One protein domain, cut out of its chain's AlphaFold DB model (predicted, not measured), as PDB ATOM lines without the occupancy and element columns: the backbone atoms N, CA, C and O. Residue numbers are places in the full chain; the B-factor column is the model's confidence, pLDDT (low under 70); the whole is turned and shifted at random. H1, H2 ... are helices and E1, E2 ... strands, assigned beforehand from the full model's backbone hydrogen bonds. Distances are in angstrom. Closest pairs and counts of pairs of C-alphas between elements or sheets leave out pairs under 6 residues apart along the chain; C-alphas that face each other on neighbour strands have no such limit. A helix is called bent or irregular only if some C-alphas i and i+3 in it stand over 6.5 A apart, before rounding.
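This is residues 81 to 231 of the 233 residues of an uncharacterized protein of Variovorax guangxiensis (UniProt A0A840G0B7). Two antiparallel sheets, E5 to E9 and E1 to E4, stand partly face to face as a loose sandwich; E4 and E9 come together at one edge, while E5, E6 and E7 fan away from the other sheet toward their far ends. H4 covers E4, H1 and H2 lie outside the smaller sheet, and the loop of residues 137 to 142 sticks out beyond H3. The printed part has 151 residues, in chain order H1 H2 E1 E2 H3 E3 E4 E5 E6 E7 E8 E9 H4; the class is mixed, with 71 residues in named elements, under half. It is compact, with a radius of gyration of the C-alphas of 15.1 A, and spans 46 by 40 by 31 A.

The larger sheet holds E5, residues 173 to 180, 23.4 A long from C-alpha 173 at (120.566, 96.616, 177.588); E6, 189 to 196, 23.1 A; E7, 201 to 204; E8, 208 to 211; and E9, 216 to 219. The other holds E1, 110 to 115, 16.0 A; E2, 124 to 129, 16.9 A; E3, 151 to 153; and E4, 159 to 162. The helices are H1, 93 to 98, from C-alpha 93 at (132.092, 123.877, 174.200); H2, 101 to 109, 14.8 A; H3, 131 to 135; and H4, 228 to 231, ending at C-alpha 231 at (131.438, 112.597, 194.371).

The larger sheet is branched and strongly twisted. E5 lies on one side of E6, with N 178 and O 191 at 2.8 A; E7, with N 194 and O 203 at 2.8 A, and E8, with N 190 and O 208 at 2.9 A, lie on the other. E5, E6 and E7 form a meander, each strand the antiparallel neighbour of the one before. E8 and E9 are a hairpin, with N 209 and O 218 at 2.8 A. The sheets form a sandwich, two sheets face to face, their facing parts 10.0 A centre to centre. The closest C-alphas of E4 and E9, Val 160 and Arg 216, are 4.4 A apart. The smaller sheet runs E1 E2 E3 E4: N 113 and O 126 are 2.8 A apart, N 127 and O 151 2.8 A, N 152 and O 161 2.8 A. H4 is on it, only just over E4 with 3 C-alphas, at a height over the sheet of 7.0 A. H2 only grazes it with residues 103 to 109, and touches H3, closest C-alphas Ala 109 and Tyr 134 at 5.0 A. H1 and H2 are close but not clearly touching, Arg 96 to Ala 107 at 6.4 A between C-alphas. H2 is irregular, C-alphas 105 and 108 being 8.2 A apart. In H1 and H3 every O i to N i+4 pair is within hydrogen-bond range, in H2 1 of 5, with 4 of 6 O i to N i+3 pairs; H4 is too short for an i+4 pair.

The two C-alphas farthest apart, Pro 139 and Val 213, are 47.4 A apart. The printed part has no cut. The link H3 to E3, 15 residues, is long. Confidence is under 70 at residues 221 to 229 and 231.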
ATOM      1  N   GLN A  81     106.392 112.300 180.988       93.62
ATOM      2  CA  GLN A  81     107.028 112.288 179.681       93.62
ATOM      3  C   GLN A  81     108.068 111.172 179.621       93.62
ATOM      4  O   GLN A  81     108.826 110.973 180.570       93.62
ATOM      5  N   VAL A  82     108.101 110.440 178.506       95.38
ATOM      6  CA  VAL A  82     109.208 109.530 178.183       95.38
ATOM      7  C   VAL A  82     110.328 110.355 177.560       95.38
ATOM      8  O   VAL A  82     110.077 111.119 176.629       95.38
ATOM      9  N   LEU A  83     111.552 110.212 178.066       95.69
ATOM     10  CA  LEU A  83     112.712 110.889 177.496       95.69
ATOM     11  C   LEU A  83     113.102 110.215 176.175       95.69
ATOM     12  O   LEU A  83     113.481 109.045 176.170       95.69
ATOM     13  N   SER A  84     113.002 110.955 175.073       95.25
ATOM     14  CA  SER A  84     113.434 110.514 173.742       95.25
ATOM     15  C   SER A  84     114.938 110.773 173.580       95.25
ATOM     16  O   SER A  84     115.368 111.918 173.756       95.25
ATOM     17  N   PRO A  85     115.752 109.750 173.259       96.12
ATOM     18  CA  PRO A  85     117.183 109.929 173.008       96.12
ATOM     19  C   PRO A  85     117.480 110.864 171.829       96.12
ATOM     20  O   PRO A  85     118.491 111.559 171.826       96.12
ATOM     21  N   GLU A  86     116.583 110.918 170.846       95.81
ATOM     22  CA  GLU A  86     116.710 111.723 169.627       95.81
ATOM     23  C   GLU A  86     116.572 113.227 169.899       95.81
ATOM     24  O   GLU A  86     117.065 114.047 169.127       95.81
ATOM     25  N   ALA A  87     115.925 113.602 171.007       94.00
ATOM     26  CA  ALA A  87     115.823 114.989 171.453       94.00
ATOM     27  C   ALA A  87     117.091 115.485 172.177       94.00
ATOM     28  O   ALA A  87     117.180 116.664 172.527       94.00
ATOM     29  N   CYS A  88     118.062 114.603 172.436       97.31
ATOM     30  CA  CYS A  88     119.298 114.954 173.120       97.31
ATOM     31  C   CYS A  88     120.319 115.556 172.148       97.31
ATOM     32  O   CYS A  88     120.572 115.027 171.067       97.31
ATOM     33  N   VAL A  89     120.963 116.645 172.561       97.62
ATOM     34  CA  VAL A  89     121.881 117.417 171.713       97.62
ATOM     35  C   VAL A  89     123.340 117.229 172.143       97.62
ATOM     36  O   VAL A  89     123.596 116.898 173.304       97.62
ATOM     37  N   PRO A  90     124.328 117.424 171.251       98.00
ATOM     38  CA  PRO A  90     125.730 117.514 171.651       98.00
ATOM     39  C   PRO A  90     125.952 118.588 172.720       98.00
ATOM     40  O   PRO A  90     125.273 119.614 172.736       98.00
ATOM     41  N   LEU A  91     126.926 118.364 173.599       97.12
ATOM     42  CA  LEU A  91     127.314 119.368 174.587       97.12
ATOM     43  C   LEU A  91     127.919 120.615 173.926       97.12
ATOM     44  O   LEU A  91     128.678 120.520 172.954       97.12
ATOM     45  N   SER A  92     127.651 121.781 174.520       96.44
ATOM     46  CA  SER A  92     128.345 123.024 174.177       96.44
ATOM     47  C   SER A  92     129.853 122.906 174.446       96.44
ATOM     48  O   SER A  92     130.334 121.950 175.065       96.44
ATOM     49  N   VAL A  93     130.642 123.855 173.939       96.19
ATOM     50  CA  VAL A  93     132.092 123.877 174.200       96.19
ATOM     51  C   VAL A  93     132.352 124.094 175.694       96.19
ATOM     52  O   VAL A  93     133.215 123.442 176.282       96.19
ATOM     53  N   GLU A  94     131.547 124.950 176.315       95.44
ATOM     54  CA  GLU A  94     131.607 125.314 177.726       95.44
ATOM     55  C   GLU A  94     131.260 124.120 178.628       95.44
ATOM     56  O   GLU A  94     132.003 123.810 179.559       95.44
ATOM     57  N   ASP A  95     130.186 123.387 178.325       95.44
ATOM     58  CA  ASP A  95     129.785 122.199 179.087       95.44
ATOM     59  C   ASP A  95     130.811 121.064 178.921       95.44
ATOM     60  O   ASP A  95     131.182 120.390 179.886       95.44
ATOM     61  N   ARG A  96     131.356 120.874 177.707       96.12
ATOM     62  CA  ARG A  96     132.438 119.898 177.474       96.12
ATOM     63  C   ARG A  96     133.675 120.210 178.305       96.12
ATOM     64  O   ARG A  96     134.322 119.282 178.802       96.12
ATOM     65  N   ALA A  97     134.014 121.488 178.484       94.81
ATOM     66  CA  ALA A  97     135.142 121.906 179.312       94.81
ATOM     67  C   ALA A  97     134.948 121.530 180.792       94.81
ATOM     68  O   ALA A  97     135.922 121.148 181.444       94.81
ATOM     69  N   GLN A  98     133.706 121.510 181.275       94.75
ATOM     70  CA  GLN A  98     133.346 121.191 182.661       94.75
ATOM     71  C   GLN A  98     133.195 119.692 182.953       94.75
ATOM     72  O   GLN A  98     133.117 119.300 184.112       94.75
ATOM     73  N   LEU A  99     133.185 118.830 181.930       94.88
ATOM     74  CA  LEU A  99     133.102 117.381 182.141       94.88
ATOM     75  C   LEU A  99     134.213 116.854 183.075       94.88
ATOM     76  O   LEU A  99     135.381 117.216 182.880       94.88
ATOM     77  N   PRO A 100     133.909 115.915 183.993       92.88
ATOM     78  CA  PRO A 100     134.924 115.284 184.829       92.88
ATOM     79  C   PRO A 100     135.965 114.534 184.000       92.88
ATOM     80  O   PRO A 100     135.691 114.056 182.897       92.88
ATOM     81  N   ARG A 101     137.164 114.341 184.558       93.31
ATOM     82  CA  ARG A 101     138.302 113.742 183.838       93.31
ATOM     83  C   ARG A 101     137.970 112.405 183.165       93.31
ATOM     84  O   ARG A 101     138.361 112.199 182.020       93.31
ATOM     85  N   ARG A 102     137.218 111.524 183.838       93.94
ATOM     86  CA  ARG A 102     136.830 110.205 183.297       93.94
ATOM     87  C   ARG A 102     135.911 110.281 182.070       93.94
ATOM     88  O   ARG A 102     135.824 109.322 181.321       93.94
ATOM     89  N   TRP A 103     135.224 111.404 181.873       96.12
ATOM     90  CA  TRP A 103     134.320 111.627 180.744       96.12
ATOM     91  C   TRP A 103     135.025 112.197 179.513       96.12
ATOM     92  O   TRP A 103     134.512 112.061 178.405       96.12
ATOM     93  N   LYS A 104     136.195 112.828 179.684       94.81
ATOM     94  CA  LYS A 104     136.917 113.515 178.600       94.81
ATOM     95  C   LYS A 104     137.179 112.642 177.362       94.81
ATOM     96  O   LYS A 104     136.976 113.164 176.270       94.81
ATOM     97  N   PRO A 105     137.549 111.347 177.472       96.00
ATOM     98  CA  PRO A 105     137.751 110.492 176.295       96.00
ATOM     99  C   PRO A 105     136.496 110.305 175.430       96.00
ATOM    100  O   PRO A 105     136.600 109.977 174.251       96.00
ATOM    101  N   TYR A 106     135.314 110.524 176.007       96.75
ATOM    102  CA  TYR A 106     134.022 110.282 175.373       96.75
ATOM    103  C   TYR A 106     133.321 111.576 174.939       96.75
ATOM    104  O   TYR A 106     132.197 111.503 174.456       96.75
ATOM    105  N   ALA A 107     133.946 112.749 175.105       96.50
ATOM    106  CA  ALA A 107     133.287 114.060 175.035       96.50
ATOM    107  C   ALA A 107     132.446 114.298 173.765       96.50
ATOM    108  O   ALA A 107     131.364 114.872 173.856       96.50
ATOM    109  N   GLU A 108     132.894 113.816 172.603       96.44
ATOM    110  CA  GLU A 108     132.170 113.959 171.325       96.44
ATOM    111  C   GLU A 108     130.908 113.081 171.235       96.44
ATOM    112  O   GLU A 108     129.949 113.409 170.527       96.44
ATOM    113  N   ALA A 109     130.879 111.984 171.992       97.50
ATOM    114  CA  ALA A 109     129.743 111.076 172.115       97.50
ATOM    115  C   ALA A 109     128.823 111.426 173.295       97.50
ATOM    116  O   ALA A 109     127.781 110.796 173.471       97.50
ATOM    117  N   VAL A 110     129.175 112.419 174.116       98.25
ATOM    118  CA  VAL A 110     128.303 112.871 175.201       98.25
ATOM    119  C   VAL A 110     127.166 113.714 174.628       98.25
ATOM    120  O   VAL A 110     127.359 114.568 173.754       98.25
ATOM    121  N   ARG A 111     125.959 113.473 175.136       98.44
ATOM    122  CA  ARG A 111     124.763 114.247 174.816       98.44
ATOM    123  C   ARG A 111     124.137 114.805 176.086       98.44
ATOM    124  O   ARG A 111     124.257 114.223 177.167       98.44
ATOM    125  N   ARG A 112     123.454 115.933 175.918       98.12
ATOM    126  CA  ARG A 112     122.634 116.613 176.913       98.12
ATOM    127  C   ARG A 112     121.171 116.447 176.544       98.12
ATOM    128  O   ARG A 112     120.748 116.856 175.465       98.12
ATOM    129  N   CYS A 113     120.409 115.855 177.448       97.62
ATOM    130  CA  CYS A 113     118.973 115.685 177.319       97.62
ATOM    131  C   CYS A 113     118.282 116.620 178.313       97.62
ATOM    132  O   CYS A 113     118.345 116.395 179.522       97.62
ATOM    133  N   GLU A 114     117.640 117.672 177.817       96.81
ATOM    134  CA  GLU A 114     116.890 118.596 178.669       96.81
ATOM    135  C   GLU A 114     115.636 117.920 179.231       96.81
ATOM    136  O   GLU A 114     114.844 117.337 178.487       96.81
ATOM    137  N   LEU A 115     115.433 118.015 180.547       96.06
ATOM    138  CA  LEU A 115     114.230 117.523 181.209       96.06
ATOM    139  C   LEU A 115     113.279 118.712 181.382       96.06
ATOM    140  O   LEU A 115     113.260 119.370 182.421       96.06
ATOM    141  N   ALA A 116     112.490 118.996 180.345       91.06
ATOM    142  CA  ALA A 116     111.534 120.101 180.328       91.06
ATOM    143  C   ALA A 116     110.088 119.611 180.444       91.06
ATOM    144  O   ALA A 116     109.680 118.701 179.729       91.06
ATOM    145  N   ALA A 117     109.282 120.282 181.271       87.44
ATOM    146  CA  ALA A 117     107.834 120.164 181.142       87.44
ATOM    147  C   ALA A 117     107.392 120.756 179.787       87.44
ATOM    148  O   ALA A 117     108.029 121.701 179.305       87.44
ATOM    149  N   PRO A 118     106.293 120.276 179.185       80.75
ATOM    150  CA  PRO A 118     105.775 120.854 177.951       80.75
ATOM    151  C   PRO A 118     105.556 122.368 178.069       80.75
ATOM    152  O   PRO A 118     104.883 122.849 178.978       80.75
ATOM    153  N   GLY A 119     106.173 123.132 177.164       83.06
ATOM    154  CA  GLY A 119     106.091 124.597 177.144       83.06
ATOM    155  C   GLY A 119     106.886 125.327 178.236       83.06
ATOM    156  O   GLY A 119     106.772 126.547 178.340       83.06
ATOM    157  N   ALA A 120     107.689 124.625 179.041       85.88
ATOM    158  CA  ALA A 120     108.511 125.221 180.091       85.88
ATOM    159  C   ALA A 120     110.007 125.168 179.760       85.88
ATOM    160  O   ALA A 120     110.480 124.306 179.022       85.88
ATOM    161  N   GLN A 121     110.775 126.074 180.366       88.81
ATOM    162  CA  GLN A 121     112.230 125.986 180.339       88.81
ATOM    163  C   GLN A 121     112.709 124.888 181.295       88.81
ATOM    164  O   GLN A 121     112.325 124.867 182.468       88.81
ATOM    165  N   SER A 122     113.574 124.008 180.790       91.44
ATOM    166  CA  SER A 122     114.262 122.989 181.581       91.44
ATOM    167  C   SER A 122     115.135 123.617 182.671       91.44
ATOM    168  O   SER A 122     115.813 124.623 182.443       91.44
ATOM    169  N   GLN A 123     115.120 123.012 183.856       96.19
ATOM    170  CA  GLN A 123     116.021 123.359 184.962       96.19
ATOM    171  C   GLN A 123     117.058 122.265 185.238       96.19
ATOM    172  O   GLN A 123     118.045 122.523 185.920       96.19
ATOM    173  N   ILE A 124     116.823 121.056 184.725       97.44
ATOM    174  CA  ILE A 124     117.633 119.864 184.969       97.44
ATOM    175  C   ILE A 124     117.885 119.192 183.626       97.44
ATOM    176  O   ILE A 124     116.949 118.972 182.862       97.44
ATOM    177  N   ALA A 125     119.122 118.796 183.365       97.88
ATOM    178  CA  ALA A 125     119.461 117.980 182.212       97.88
ATOM    179  C   ALA A 125     120.091 116.655 182.634       97.88
ATOM    180  O   ALA A 125     120.742 116.555 183.674       97.88
ATOM    181  N   LEU A 126     119.919 115.642 181.793       98.19
ATOM    182  CA  LEU A 126     120.674 114.400 181.858       98.19
ATOM    183  C   LEU A 126     121.869 114.490 180.906       98.19
ATOM    184  O   LEU A 126     121.698 114.757 179.717       98.19
ATOM    185  N   ILE A 127     123.063 114.216 181.417       98.12
ATOM    186  CA  ILE A 127     124.290 114.068 180.638       98.12
ATOM    187  C   ILE A 127     124.644 112.585 180.576       98.12
ATOM    188  O   ILE A 127     124.771 111.928 181.612       98.12
ATOM    189  N   SER A 128     124.808 112.051 179.366       98.12
ATOM    190  CA  SER A 128     125.138 110.638 179.152       98.12
ATOM    191  C   SER A 128     126.043 110.438 177.942       98.12
ATOM    192  O   SER A 128     125.980 111.207 176.982       98.12
ATOM    193  N   VAL A 129     126.874 109.394 177.977       97.88
ATOM    194  CA  VAL A 129     127.595 108.925 176.789       97.88
ATOM    195  C   VAL A 129     126.625 108.132 175.921       97.88
ATOM    196  O   VAL A 129     126.051 107.143 176.371       97.88
ATOM    197  N   PHE A 130     126.462 108.543 174.668       97.44
ATOM    198  CA  PHE A 130     125.708 107.779 173.684       97.44
ATOM    199  C   PHE A 130     126.659 106.774 173.040       97.44
ATOM    200  O   PHE A 130     127.460 107.125 172.175       97.44
ATOM    201  N   ALA A 131     126.596 105.518 173.488       95.38
ATOM    202  CA  ALA A 131     127.521 104.472 173.054       95.38
ATOM    203  C   ALA A 131     127.549 104.306 171.523       95.38
ATOM    204  O   ALA A 131     128.620 104.185 170.934       95.38
ATOM    205  N   GLU A 132     126.395 104.388 170.858       93.00
ATOM    206  CA  GLU A 132     126.308 104.322 169.393       93.00
ATOM    207  C   GLU A 132     127.089 105.447 168.701       93.00
ATOM    208  O   GLU A 132     127.767 105.212 167.702       93.00
ATOM    209  N   GLU A 133     127.056 106.661 169.258       95.50
ATOM    210  CA  GLU A 133     127.840 107.796 168.763       95.50
ATOM    211  C   GLU A 133     129.342 107.552 168.956       95.50
ATOM    212  O   GLU A 133     130.131 107.854 168.065       95.50
ATOM    213  N   TYR A 134     129.741 106.965 170.091       95.88
ATOM    214  CA  TYR A 134     131.143 106.642 170.381       95.88
ATOM    215  C   TYR A 134     131.710 105.569 169.443       95.88
ATOM    216  O   TYR A 134     132.867 105.663 169.019       95.88
ATOM    217  N   TYR A 135     130.906 104.553 169.117       94.56
ATOM    218  CA  TYR A 135     131.302 103.456 168.231       94.56
ATOM    219  C   TYR A 135     131.094 103.748 166.747       94.56
ATOM    220  O   TYR A 135     131.556 102.966 165.912       94.56
ATOM    221  N   ARG A 136     130.457 104.866 166.379       94.06
ATOM    222  CA  ARG A 136     130.280 105.232 164.972       94.06
ATOM    223  C   ARG A 136     131.641 105.340 164.274       94.06
ATOM    224  O   ARG A 136     132.477 106.161 164.633       94.06
ATOM    225  N   GLY A 137     131.850 104.505 163.255       88.75
ATOM    226  CA  GLY A 137     133.097 104.461 162.483       88.75
ATOM    227  C   GLY A 137     134.230 103.653 163.128       88.75
ATOM    228  O   GLY A 137     135.322 103.596 162.563       88.75
ATOM    229  N   ARG A 138     133.994 103.006 164.276       93.06
ATOM    230  CA  ARG A 138     134.941 102.058 164.880       93.06
ATOM    231  C   ARG A 138     134.760 100.647 164.303       93.06
ATOM    232  O   ARG A 138     133.688 100.334 163.783       93.06
ATOM    233  N   PRO A 139     135.782  99.774 164.399       93.75
ATOM    234  CA  PRO A 139     135.647  98.371 164.016       93.75
ATOM    235  C   PRO A 139     134.511  97.675 164.777       93.75
ATOM    236  O   PRO A 139     134.341  97.895 165.973       93.75
ATOM    237  N   ALA A 140     133.778  96.781 164.106       87.56
ATOM    238  CA  ALA A 140     132.653  96.051 164.703       87.56
ATOM    239  C   ALA A 140     133.055  95.135 165.879       87.56
ATOM    240  O   ALA A 140     132.210  94.737 166.672       87.56
ATOM    241  N   ASN A 141     134.340  94.795 165.988       88.69
ATOM    242  CA  ASN A 141     134.920  94.006 167.073       88.69
ATOM    243  C   ASN A 141     135.634  94.864 168.131       88.69
ATOM    244  O   ASN A 141     136.411  94.321 168.919       88.69
ATOM    245  N   ALA A 142     135.438  96.187 168.125       91.88
ATOM    246  CA  ALA A 142     135.961  97.041 169.182       91.88
ATOM    247  C   ALA A 142     135.433  96.552 170.548       91.88
ATOM    248  O   ALA A 142     134.247  96.225 170.656       91.88
ATOM    249  N   PRO A 143     136.293  96.460 171.579       90.94
ATOM    250  CA  PRO A 143     135.859  96.028 172.901       90.94
ATOM    251  C   PRO A 143     134.833  97.014 173.462       90.94
ATOM    252  O   PRO A 143     134.974  98.218 173.258       90.94
ATOM    253  N   TRP A 144     133.827  96.495 174.174       90.38
ATOM    254  CA  TRP A 144     132.875  97.340 174.891       90.38
ATOM    255  C   TRP A 144     133.589  98.100 176.015       90.38
ATOM    256  O   TRP A 144     134.467  97.556 176.685       90.38
ATOM    257  N   GLU A 145     133.205  99.354 176.218       93.50
ATOM    258  CA  GLU A 145     133.837 100.269 177.164       93.50
ATOM    259  C   GLU A 145     132.981 100.344 178.420       93.50
ATOM    260  O   GLU A 145     131.750 100.356 178.343       93.50
ATOM    261  N   ASP A 146     133.629 100.462 179.576       91.81
ATOM    262  CA  ASP A 146     132.937 100.786 180.820       91.81
ATOM    263  C   ASP A 146     132.670 102.294 180.872       91.81
ATOM    264  O   ASP A 146     133.454 103.089 181.403       91.81
ATOM    265  N   PHE A 147     131.584 102.714 180.222       94.94
ATOM    266  CA  PHE A 147     131.235 104.122 180.135       94.94
ATOM    267  C   PHE A 147     130.879 104.709 181.505       94.94
ATOM    268  O   PHE A 147     130.226 104.070 182.339       94.94
ATOM    269  N   PRO A 148     131.211 105.989 181.735       94.69
ATOM    270  CA  PRO A 148     130.806 106.655 182.952       94.69
ATOM    271  C   PRO A 148     129.274 106.725 183.057       94.69
ATOM    272  O   PRO A 148     128.576 107.111 182.121       94.69
ATOM    273  N   LYS A 149     128.758 106.388 184.243       94.00
ATOM    274  CA  LYS A 149     127.321 106.423 184.540       94.00
ATOM    275  C   LYS A 149     126.720 107.829 184.394       94.00
ATOM    276  O   LYS A 149     127.386 108.768 184.834       94.00
ATOM    277  N   PRO A 150     125.489 107.976 183.856       96.38
ATOM    278  CA  PRO A 150     124.885 109.273 183.551       96.38
ATOM    279  C   PRO A 150     124.711 110.187 184.761       96.38
ATOM    280  O   PRO A 150     124.463 109.725 185.879       96.38
ATOM    281  N   LEU A 151     124.765 111.494 184.512       96.75
ATOM    282  CA  LEU A 151     124.662 112.536 185.532       96.75
ATOM    283  C   LEU A 151     123.437 113.406 185.299       96.75
ATOM    284  O   LEU A 151     123.133 113.770 184.169       96.75
ATOM    285  N   LEU A 152     122.763 113.771 186.383       97.75
ATOM    286  CA  LEU A 152     121.768 114.833 186.382       97.75
ATOM    287  C   LEU A 152     122.482 116.118 186.777       97.75
ATOM    288  O   LEU A 152     123.138 116.158 187.820       97.75
ATOM    289  N   VAL A 153     122.359 117.151 185.954       97.50
ATOM    290  CA  VAL A 153     122.974 118.459 186.186       97.50
ATOM    291  C   VAL A 153     121.923 119.556 186.190       97.50
ATOM    292  O   VAL A 153     120.893 119.435 185.526       97.50
ATOM    293  N   ASP A 154     122.180 120.627 186.928       96.69
ATOM    294  CA  ASP A 154     121.375 121.841 186.840       96.69
ATOM    295  C   ASP A 154     121.813 122.743 185.666       96.69
ATOM    296  O   ASP A 154     122.583 122.352 184.778       96.69
ATOM    297  N   ARG A 155     121.285 123.970 185.635       94.88
ATOM    298  CA  ARG A 155     121.618 124.976 184.618       94.88
ATOM    299  C   ARG A 155     123.058 125.478 184.684       94.88
ATOM    300  O   ARG A 155     123.566 125.915 183.658       94.88
ATOM    301  N   ASP A 156     123.691 125.382 185.848       95.00
ATOM    302  CA  ASP A 156     125.078 125.787 186.083       95.00
ATOM    303  C   ASP A 156     126.040 124.596 185.915       95.00
ATOM    304  O   ASP A 156     127.188 124.652 186.347       95.00
ATOM    305  N   PHE A 157     125.559 123.499 185.315       95.88
ATOM    306  CA  PHE A 157     126.294 122.251 185.116       95.88
ATOM    307  C   PHE A 157     126.724 121.558 186.423       95.88
ATOM    308  O   PHE A 157     127.562 120.659 186.405       95.88
ATOM    309  N   ARG A 158     126.135 121.920 187.572       95.38
ATOM    310  CA  ARG A 158     126.433 121.277 188.858       95.38
ATOM    311  C   ARG A 158     125.726 119.935 188.944       95.38
ATOM    312  O   ARG A 158     124.545 119.832 188.617       95.38
ATOM    313  N   CYS A 159     126.425 118.915 189.435       95.38
ATOM    314  CA  CYS A 159     125.837 117.594 189.635       95.38
ATOM    315  C   CYS A 159     124.776 117.624 190.742       95.38
ATOM    316  O   CYS A 159     125.058 117.966 191.890       95.38
ATOM    317  N   VAL A 160     123.559 117.224 190.390       96.38
ATOM    318  CA  VAL A 160     122.394 117.143 191.282       96.38
ATOM    319  C   VAL A 160     121.841 115.719 191.372       96.38
ATOM    320  O   VAL A 160     120.767 115.503 191.924       96.38
ATOM    321  N   GLY A 161     122.543 114.729 190.825       95.38
ATOM    322  CA  GLY A 161     122.197 113.313 190.927       95.38
ATOM    323  C   GLY A 161     122.842 112.480 189.824       95.38
ATOM    324  O   GLY A 161     123.585 112.988 188.988       95.38
ATOM    325  N   GLY A 162     122.528 111.188 189.785       94.44
ATOM    326  CA  GLY A 162     123.002 110.301 188.727       94.44
ATOM    327  C   GLY A 162     122.114 109.081 188.541       94.44
ATOM    328  O   GLY A 162     121.290 108.755 189.397       94.44
ATOM    329  N   LEU A 163     122.288 108.409 187.406       93.44
ATOM    330  CA  LEU A 163     121.621 107.147 187.097       93.44
ATOM    331  C   LEU A 163     122.580 105.977 187.306       93.44
ATOM    332  O   LEU A 163     123.785 106.106 187.113       93.44
ATOM    333  N   ARG A 164     122.040 104.813 187.675       90.19
ATOM    334  CA  ARG A 164     122.831 103.580 187.849       90.19
ATOM    335  C   ARG A 164     123.140 102.874 186.528       90.19
ATOM    336  O   ARG A 164     124.118 102.137 186.438       90.19
ATOM    337  N   GLU A 165     122.324 103.118 185.510       92.44
ATOM    338  CA  GLU A 165     122.437 102.494 184.194       92.44
ATOM    339  C   GLU A 165     122.624 103.546 183.107       92.44
ATOM    340  O   GLU A 165     122.167 104.683 183.255       92.44
ATOM    341  N   LEU A 166     123.345 103.174 182.047       94.62
ATOM    342  CA  LEU A 166     123.637 104.071 180.934       94.62
ATOM    343  C   LEU A 166     122.353 104.384 180.164       94.62
ATOM    344  O   LEU A 166     121.488 103.524 179.991       94.62
ATOM    345  N   PHE A 167     122.253 105.615 179.675       96.19
ATOM    346  CA  PHE A 167     121.176 106.049 178.796       96.19
ATOM    347  C   PHE A 167     121.749 106.459 177.431       96.19
ATOM    348  O   PHE A 167     122.754 107.170 177.404       96.19
ATOM    349  N   PRO A 168     121.118 106.107 176.302       95.31
ATOM    350  CA  PRO A 168     119.952 105.225 176.188       95.31
ATOM    351  C   PRO A 168     120.292 103.726 176.204       95.31
ATOM    352  O   PRO A 168     119.423 102.913 176.514       95.31
ATOM    353  N   HIS A 169     121.541 103.355 175.902       91.19
ATOM    354  CA  HIS A 169     121.944 101.965 175.673       91.19
ATOM    355  C   HIS A 169     123.231 101.607 176.414       91.19
ATOM    356  O   HIS A 169     124.195 102.362 176.349       91.19
ATOM    357  N   ASP A 170     123.250 100.423 177.028       86.25
ATOM    358  CA  ASP A 170     124.433  99.729 177.548       86.25
ATOM    359  C   ASP A 170     124.392  98.279 177.055       86.25
ATOM    360  O   ASP A 170     123.857  97.410 177.749       86.25
ATOM    361  N   GLN A 171     124.808  98.041 175.804       82.81
ATOM    362  CA  GLN A 171     124.491  96.803 175.087       82.81
ATOM    363  C   GLN A 171     124.786  95.543 175.925       82.81
ATOM    364  O   GLN A 171     125.844  95.444 176.544       82.81
ATOM    365  N   PRO A 172     123.860  94.566 175.950       87.25
ATOM    366  CA  PRO A 172     122.639  94.471 175.140       87.25
ATOM    367  C   PRO A 172     121.429  95.224 175.727       87.25
ATOM    368  O   PRO A 172     120.313  95.085 175.232       87.25
ATOM    369  N   ARG A 173     121.629  96.000 176.794       92.38
ATOM    370  CA  ARG A 173     120.566  96.616 177.588       92.38
ATOM    371  C   ARG A 173     120.161  97.981 177.035       92.38
ATOM    372  O   ARG A 173     120.980  98.725 176.497       92.38
ATOM    373  N   ALA A 174     118.894  98.334 177.220       93.81
ATOM    374  CA  ALA A 174     118.352  99.655 176.907       93.81
ATOM    375  C   ALA A 174     117.607 100.229 178.116       93.81
ATOM    376  O   ALA A 174     116.949  99.488 178.848       93.81
ATOM    377  N   LEU A 175     117.693 101.543 178.318       96.19
ATOM    378  CA  LEU A 175     117.061 102.250 179.427       96.19
ATOM    379  C   LEU A 175     115.990 103.217 178.918       96.19
ATOM    380  O   LEU A 175     116.286 104.206 178.253       96.19
ATOM    381  N   THR A 176     114.748 102.986 179.335       96.75
ATOM    382  CA  THR A 176     113.642 103.930 179.153       96.75
ATOM    383  C   THR A 176     113.493 104.783 180.404       96.75
ATOM    384  O   THR A 176     113.279 104.258 181.500       96.75
ATOM    385  N   LEU A 177     113.556 106.106 180.246       97.25
ATOM    386  CA  LEU A 177     113.353 107.064 181.334       97.25
ATOM    387  C   LEU A 177     112.005 107.761 181.214       97.25
ATOM    388  O   LEU A 177     111.610 108.211 180.140       97.25
ATOM    389  N   ARG A 178     111.315 107.881 182.346       97.06
ATOM    390  CA  ARG A 178     110.086 108.659 182.496       97.06
ATOM    391  C   ARG A 178     110.286 109.725 183.558       97.06
ATOM    392  O   ARG A 178     110.673 109.407 184.680       97.06
ATOM    393  N   VAL A 179     109.980 110.966 183.214       96.50
ATOM    394  CA  VAL A 179     110.101 112.133 184.092       96.50
ATOM    395  C   VAL A 179     108.741 112.789 184.264       96.50
ATOM    396  O   VAL A 179     107.906 112.732 183.360       96.50
ATOM    397  N   GLY A 180     108.470 113.366 185.429       95.25
ATOM    398  CA  GLY A 180     107.163 113.968 185.663       95.25
ATOM    399  C   GLY A 180     106.996 114.594 187.034       95.25
ATOM    400  O   GLY A 180     107.963 114.876 187.743       95.25
ATOM    401  N   LEU A 181     105.726 114.808 187.391       93.62
ATOM    402  CA  LEU A 181     105.310 115.475 188.631       93.62
ATOM    403  C   LEU A 181     105.912 116.878 188.773       93.62
ATOM    404  O   LEU A 181     106.295 117.282 189.859       93.62
ATOM    405  N   TRP A 182     106.015 117.608 187.668       93.31
ATOM    406  CA  TRP A 182     106.735 118.873 187.558       93.31
ATOM    407  C   TRP A 182     106.356 119.919 188.611       93.31
ATOM    408  O   TRP A 182     105.181 120.196 188.855       93.31
ATOM    409  N   ARG A 183     107.373 120.588 189.165       92.31
ATOM    410  CA  ARG A 183     107.222 121.799 189.980       92.31
ATOM    411  C   ARG A 183     108.311 122.790 189.597       92.31
ATOM    412  O   ARG A 183     109.485 122.448 189.630       92.31
ATOM    413  N   LYS A 184     107.921 124.014 189.222       89.81
ATOM    414  CA  LYS A 184     108.850 125.085 188.799       89.81
ATOM    415  C   LYS A 184     109.847 124.643 187.704       89.81
ATOM    416  O   LYS A 184     111.004 125.039 187.727       89.81
ATOM    417  N   GLY A 185     109.410 123.798 186.765       90.25
ATOM    418  CA  GLY A 185     110.268 123.273 185.691       90.25
ATOM    419  C   GLY A 185     111.236 122.156 186.109       90.25
ATOM    420  O   GLY A 185     112.025 121.714 185.285       90.25
ATOM    421  N   ILE A 186     111.168 121.676 187.356       95.44
ATOM    422  CA  ILE A 186     111.965 120.549 187.862       95.44
ATOM    423  C   ILE A 186     111.074 119.297 187.926       95.44
ATOM    424  O   ILE A 186     110.023 119.349 188.586       95.44
ATOM    425  N   PRO A 187     111.462 118.168 187.301       96.19
ATOM    426  CA  PRO A 187     110.723 116.921 187.442       96.19
ATOM    427  C   PRO A 187     110.912 116.398 188.863       96.19
ATOM    428  O   PRO A 187     112.036 116.192 189.317       96.19
ATOM    429  N   GLN A 188     109.823 116.202 189.598       96.06
ATOM    430  CA  GLN A 188     109.911 115.791 191.001       96.06
ATOM    431  C   GLN A 188     110.199 114.296 191.143       96.06
ATOM    432  O   GLN A 188     110.705 113.868 192.181       96.06
ATOM    433  N   GLU A 189     109.926 113.513 190.097       96.12
ATOM    434  CA  GLU A 189     110.284 112.102 190.023       96.12
ATOM    435  C   GLU A 189     110.887 111.729 188.664       96.12
ATOM    436  O   GLU A 189     110.419 112.176 187.612       96.12
ATOM    437  N   ILE A 190     111.882 110.842 188.706       97.25
ATOM    438  CA  ILE A 190     112.467 110.169 187.545       97.25
ATOM    439  C   ILE A 190     112.376 108.663 187.782       97.25
ATOM    440  O   ILE A 190     112.763 108.153 188.836       97.25
ATOM    441  N   ARG A 191     111.841 107.944 186.797       96.62
ATOM    442  CA  ARG A 191     111.645 106.493 186.833       96.62
ATOM    443  C   ARG A 191     112.366 105.863 185.654       96.62
ATOM    444  O   ARG A 191     112.194 106.319 184.526       96.62
ATOM    445  N   GLY A 192     113.144 104.818 185.914       96.00
ATOM    446  CA  GLY A 192     113.869 104.081 184.884       96.00
ATOM    447  C   GLY A 192     113.382 102.646 184.759       96.00
ATOM    448  O   GLY A 192     113.127 101.989 185.768       96.00
ATOM    449  N   GLN A 193     113.279 102.160 183.528       95.94
ATOM    450  CA  GLN A 193     113.038 100.757 183.216       95.94
ATOM    451  C   GLN A 193     114.121 100.274 182.262       95.94
ATOM    452  O   GLN A 193     114.294 100.834 181.182       95.94
ATOM    453  N   VAL A 194     114.831  99.230 182.669       95.38
ATOM    454  CA  VAL A 194     115.847  98.572 181.858       95.38
ATOM    455  C   VAL A 194     115.213  97.396 181.142       95.38
ATOM    456  O   VAL A 194     114.514  96.596 181.761       95.38
ATOM    457  N   HIS A 195     115.475  97.286 179.848       93.94
ATOM    458  CA  HIS A 195     115.219  96.097 179.055       93.94
ATOM    459  C   HIS A 195     116.547  95.382 178.805       93.94
ATOM    460  O   HIS A 195     117.500  96.014 178.354       93.94
ATOM    461  N   ASP A 196     116.612  94.090 179.115       91.69
ATOM    462  CA  ASP A 196     117.787  93.242 178.947       91.69
ATOM    463  C   ASP A 196     117.393  91.940 178.222       91.69
ATOM    464  O   ASP A 196     116.886  90.992 178.838       91.69
ATOM    465  N   PRO A 197     117.611  91.871 176.899       87.69
ATOM    466  CA  PRO A 197     117.243  90.701 176.120       87.69
ATOM    467  C   PRO A 197     118.118  89.479 176.436       87.69
ATOM    468  O   PRO A 197     117.693  88.362 176.152       87.69
ATOM    469  N   ALA A 198     119.302  89.643 177.043       84.75
ATOM    470  CA  ALA A 198     120.201  88.522 177.333       84.75
ATOM    471  C   ALA A 198     119.719  87.647 178.498       84.75
ATOM    472  O   ALA A 198     120.041  86.463 178.548       84.75
ATOM    473  N   VAL A 199     118.920  88.210 179.409       80.81
ATOM    474  CA  VAL A 199     118.315  87.484 180.540       80.81
ATOM    475  C   VAL A 199     116.795  87.337 180.403       80.81
ATOM    476  O   VAL A 199     116.106  87.010 181.366       80.81
ATOM    477  N   GLY A 200     116.259  87.571 179.198       71.88
ATOM    478  CA  GLY A 200     114.852  87.333 178.866       71.88
ATOM    479  C   GLY A 200     113.857  88.295 179.521       71.88
ATOM    480  O   GLY A 200     112.689  87.940 179.677       71.88
ATOM    481  N   GLY A 201     114.279  89.500 179.924       82.38
ATOM    482  CA  GLY A 201     113.404  90.388 180.689       82.38
ATOM    483  C   GLY A 201     113.911  91.812 180.873       82.38
ATOM    484  O   GLY A 201     114.585  92.387 180.030       82.38
ATOM    485  N   GLY A 202     113.502  92.432 181.970       89.50
ATOM    486  CA  GLY A 202     113.870  93.793 182.323       89.50
ATOM    487  C   GLY A 202     113.640  94.038 183.804       89.50
ATOM    488  O   GLY A 202     112.997  93.235 184.480       89.50
ATOM    489  N   TYR A 203     114.153  95.147 184.319       92.50
ATOM    490  CA  TYR A 203     113.985  95.523 185.719       92.50
ATOM    491  C   TYR A 203     113.747  97.023 185.856       92.50
ATOM    492  O   TYR A 203     114.063  97.820 184.973       92.50
ATOM    493  N   VAL A 204     113.141  97.410 186.973       93.19
ATOM    494  CA  VAL A 204     112.836  98.809 187.281       93.19
ATOM    495  C   VAL A 204     113.933  99.352 188.186       93.19
ATOM    496  O   VAL A 204     114.291  98.727 189.184       93.19
ATOM    497  N   LEU A 205     114.469 100.518 187.836       92.31
ATOM    498  CA  LEU A 205     115.430 101.224 188.675       92.31
ATOM    499  C   LEU A 205     114.726 101.860 189.882       92.31
ATOM    500  O   LEU A 205     113.554 102.238 189.777       92.31
ATOM    501  N   PRO A 206     115.429 102.050 191.015       92.31
ATOM    502  CA  PRO A 206     114.915 102.858 192.114       92.31
ATOM    503  C   PRO A 206     114.433 104.231 191.627       92.31
ATOM    504  O   PRO A 206     115.100 104.893 190.832       92.31
ATOM    505  N   VAL A 207     113.265 104.663 192.108       94.69
ATOM    506  CA  VAL A 207     112.710 105.978 191.758       94.69
ATOM    507  C   VAL A 207     113.603 107.065 192.340       94.69
ATOM    508  O   VAL A 207     113.852 107.067 193.547       94.69
ATOM    509  N   LEU A 208     114.029 108.011 191.509       96.12
ATOM    510  CA  LEU A 208     114.708 109.214 191.969       96.12
ATOM    511  C   LEU A 208     113.683 110.305 192.262       96.12
ATOM    512  O   LEU A 208     112.806 110.574 191.443       96.12
ATOM    513  N   ARG A 209     113.809 110.942 193.424       96.12
ATOM    514  CA  ARG A 209     112.963 112.031 193.911       96.12
ATOM    515  C   ARG A 209     113.787 113.274 194.160       96.12
ATOM    516  O   ARG A 209     114.845 113.193 194.777       96.12
ATOM    517  N   TRP A 210     113.275 114.414 193.722       95.81
ATOM    518  CA  TRP A 210     113.881 115.702 194.030       95.81
ATOM    519  C   TRP A 210     113.750 116.024 195.528       95.81
ATOM    520  O   TRP A 210     112.649 116.012 196.081       95.81
ATOM    521  N   SER A 211     114.873 116.322 196.184       94.62
ATOM    522  CA  SER A 211     114.931 116.886 197.534       94.62
ATOM    523  C   SER A 211     115.072 118.400 197.429       94.62
ATOM    524  O   SER A 211     116.106 118.895 196.987       94.62
ATOM    525  N   GLU A 212     114.056 119.145 197.870       91.75
ATOM    526  CA  GLU A 212     114.131 120.615 197.935       91.75
ATOM    527  C   GLU A 212     115.108 121.106 199.009       91.75
ATOM    528  O   GLU A 212     115.581 122.231 198.926       91.75
ATOM    529  N   VAL A 213     115.402 120.281 200.021       91.38
ATOM    530  CA  VAL A 213     116.331 120.637 201.105       91.38
ATOM    531  C   VAL A 213     117.774 120.571 200.614       91.38
ATOM    532  O   VAL A 213     118.578 121.446 200.907       91.38
ATOM    533  N   ASP A 214     118.092 119.526 199.853       90.12
ATOM    534  CA  ASP A 214     119.455 119.253 199.394       90.12
ATOM    535  C   ASP A 214     119.725 119.748 197.964       90.12
ATOM    536  O   ASP A 214     120.845 119.596 197.470       90.12
ATOM    537  N   HIS A 215     118.684 120.238 197.283       94.50
ATOM    538  CA  HIS A 215     118.669 120.565 195.856       94.50
ATOM    539  C   HIS A 215     119.285 119.464 194.975       94.50
ATOM    540  O   HIS A 215     120.104 119.729 194.095       94.50
ATOM    541  N   ARG A 216     118.907 118.205 195.235       95.56
ATOM    542  CA  ARG A 216     119.394 117.032 194.492       95.56
ATOM    543  C   ARG A 216     118.376 115.902 194.446       95.56
ATOM    544  O   ARG A 216     117.482 115.814 195.287       95.56
ATOM    545  N   TYR A 217     118.553 114.993 193.498       95.19
ATOM    546  CA  TYR A 217     117.812 113.746 193.411       95.19
ATOM    547  C   TYR A 217     118.337 112.707 194.403       95.19
ATOM    548  O   TYR A 217     119.541 112.511 194.547       95.19
ATOM    549  N   ARG A 218     117.414 112.005 195.064       92.25
ATOM    550  CA  ARG A 218     117.694 110.874 195.957       92.25
ATOM    551  C   ARG A 218     116.801 109.694 195.617       92.25
ATOM    552  O   ARG A 218     115.681 109.870 195.147       92.25
ATOM    553  N   GLU A 219     117.267 108.487 195.891       91.19
ATOM    554  CA  GLU A 219     116.435 107.298 195.734       91.19
ATOM    555  C   GLU A 219     115.334 107.256 196.800       91.19
ATOM    556  O   GLU A 219     115.571 107.473 197.989       91.19
ATOM    557  N   ALA A 220     114.104 106.971 196.372       81.81
ATOM    558  CA  ALA A 220     112.917 107.022 197.223       81.81
ATOM    559  C   ALA A 220     112.908 105.978 198.355       81.81
ATOM    560  O   ALA A 220     112.164 106.142 199.318       81.81
ATOM    561  N   SER A 221     113.713 104.916 198.258       68.38
ATOM    562  CA  SER A 221     113.830 103.866 199.278       68.38
ATOM    563  C   SER A 221     114.632 104.295 200.511       68.38
ATOM    564  O   SER A 221     114.799 103.492 201.424       68.38
ATOM    565  N   GLY A 222     115.165 105.523 200.554       51.12
ATOM    566  CA  GLY A 222     116.020 105.986 201.653       51.12
ATOM    567  C   GLY A 222     117.379 105.279 201.713       51.12
ATOM    568  O   GLY A 222     118.242 105.682 202.490       51.12
ATOM    569  N   ALA A 223     117.606 104.274 200.857       46.06
ATOM    570  CA  ALA A 223     118.943 103.843 200.515       46.06
ATOM    571  C   ALA A 223     119.653 105.065 199.946       46.06
ATOM    572  O   ALA A 223     119.130 105.737 199.053       46.06
ATOM    573  N   VAL A 224     120.818 105.375 200.510       43.19
ATOM    574  CA  VAL A 224     121.740 106.344 199.933       43.19
ATOM    575  C   VAL A 224     121.876 105.929 198.475       43.19
ATOM    576  O   VAL A 224     122.439 104.872 198.180       43.19
ATOM    577  N   SER A 225     121.276 106.719 197.572       44.56
ATOM    578  CA  SER A 225     121.614 106.642 196.157       44.56
ATOM    579  C   SER A 225     123.122 106.610 196.126       44.56
ATOM    580  O   SER A 225     123.726 107.312 196.935       44.56
ATOM    581  N   SER A 226     123.729 105.768 195.304       45.31
ATOM    582  CA  SER A 226     125.163 105.839 195.083       45.31
ATOM    583  C   SER A 226     125.493 107.249 194.568       45.31
ATOM    584  O   SER A 226     125.601 107.487 193.369       45.31
ATOM    585  N   ASP A 227     125.652 108.179 195.515       49.72
ATOM    586  CA  ASP A 227     126.068 109.581 195.439       49.72
ATOM    587  C   ASP A 227     127.511 109.631 194.898       49.72
ATOM    588  O   ASP A 227     128.080 110.691 194.651       49.72
ATOM    589  N   SER A 228     128.100 108.449 194.655       53.00
ATOM    590  CA  SER A 228     129.374 108.241 193.991       53.00
ATOM    591  C   SER A 228     129.430 108.914 192.622       53.00
ATOM    592  O   SER A 228     130.490 109.413 192.249       53.00
ATOM    593  N   SER A 229     128.308 109.008 191.898       60.66
ATOM    594  CA  SER A 229     128.266 109.673 190.590       60.66
ATOM    595  C   SER A 229     128.635 111.158 190.680       60.66
ATOM    596  O   SER A 229     129.388 111.639 189.836       60.66
ATOM    597  N   CYS A 230     128.165 111.860 191.720       73.56
ATOM    598  CA  CYS A 230     128.485 113.272 191.948       73.56
ATOM    599  C   CYS A 230     129.759 113.481 192.782       73.56
ATOM    600  O   CYS A 230     130.341 114.556 192.727       73.56
ATOM    601  N   SER A 231     130.231 112.477 193.528       62.31
ATOM    602  CA  SER A 231     131.438 112.597 194.371       62.31
ATOM    603  C   SER A 231     132.756 112.785 193.600       62.31
ATOM    604  O   SER A 231     133.775 113.134 194.190       62.31
TER     605      SER A 231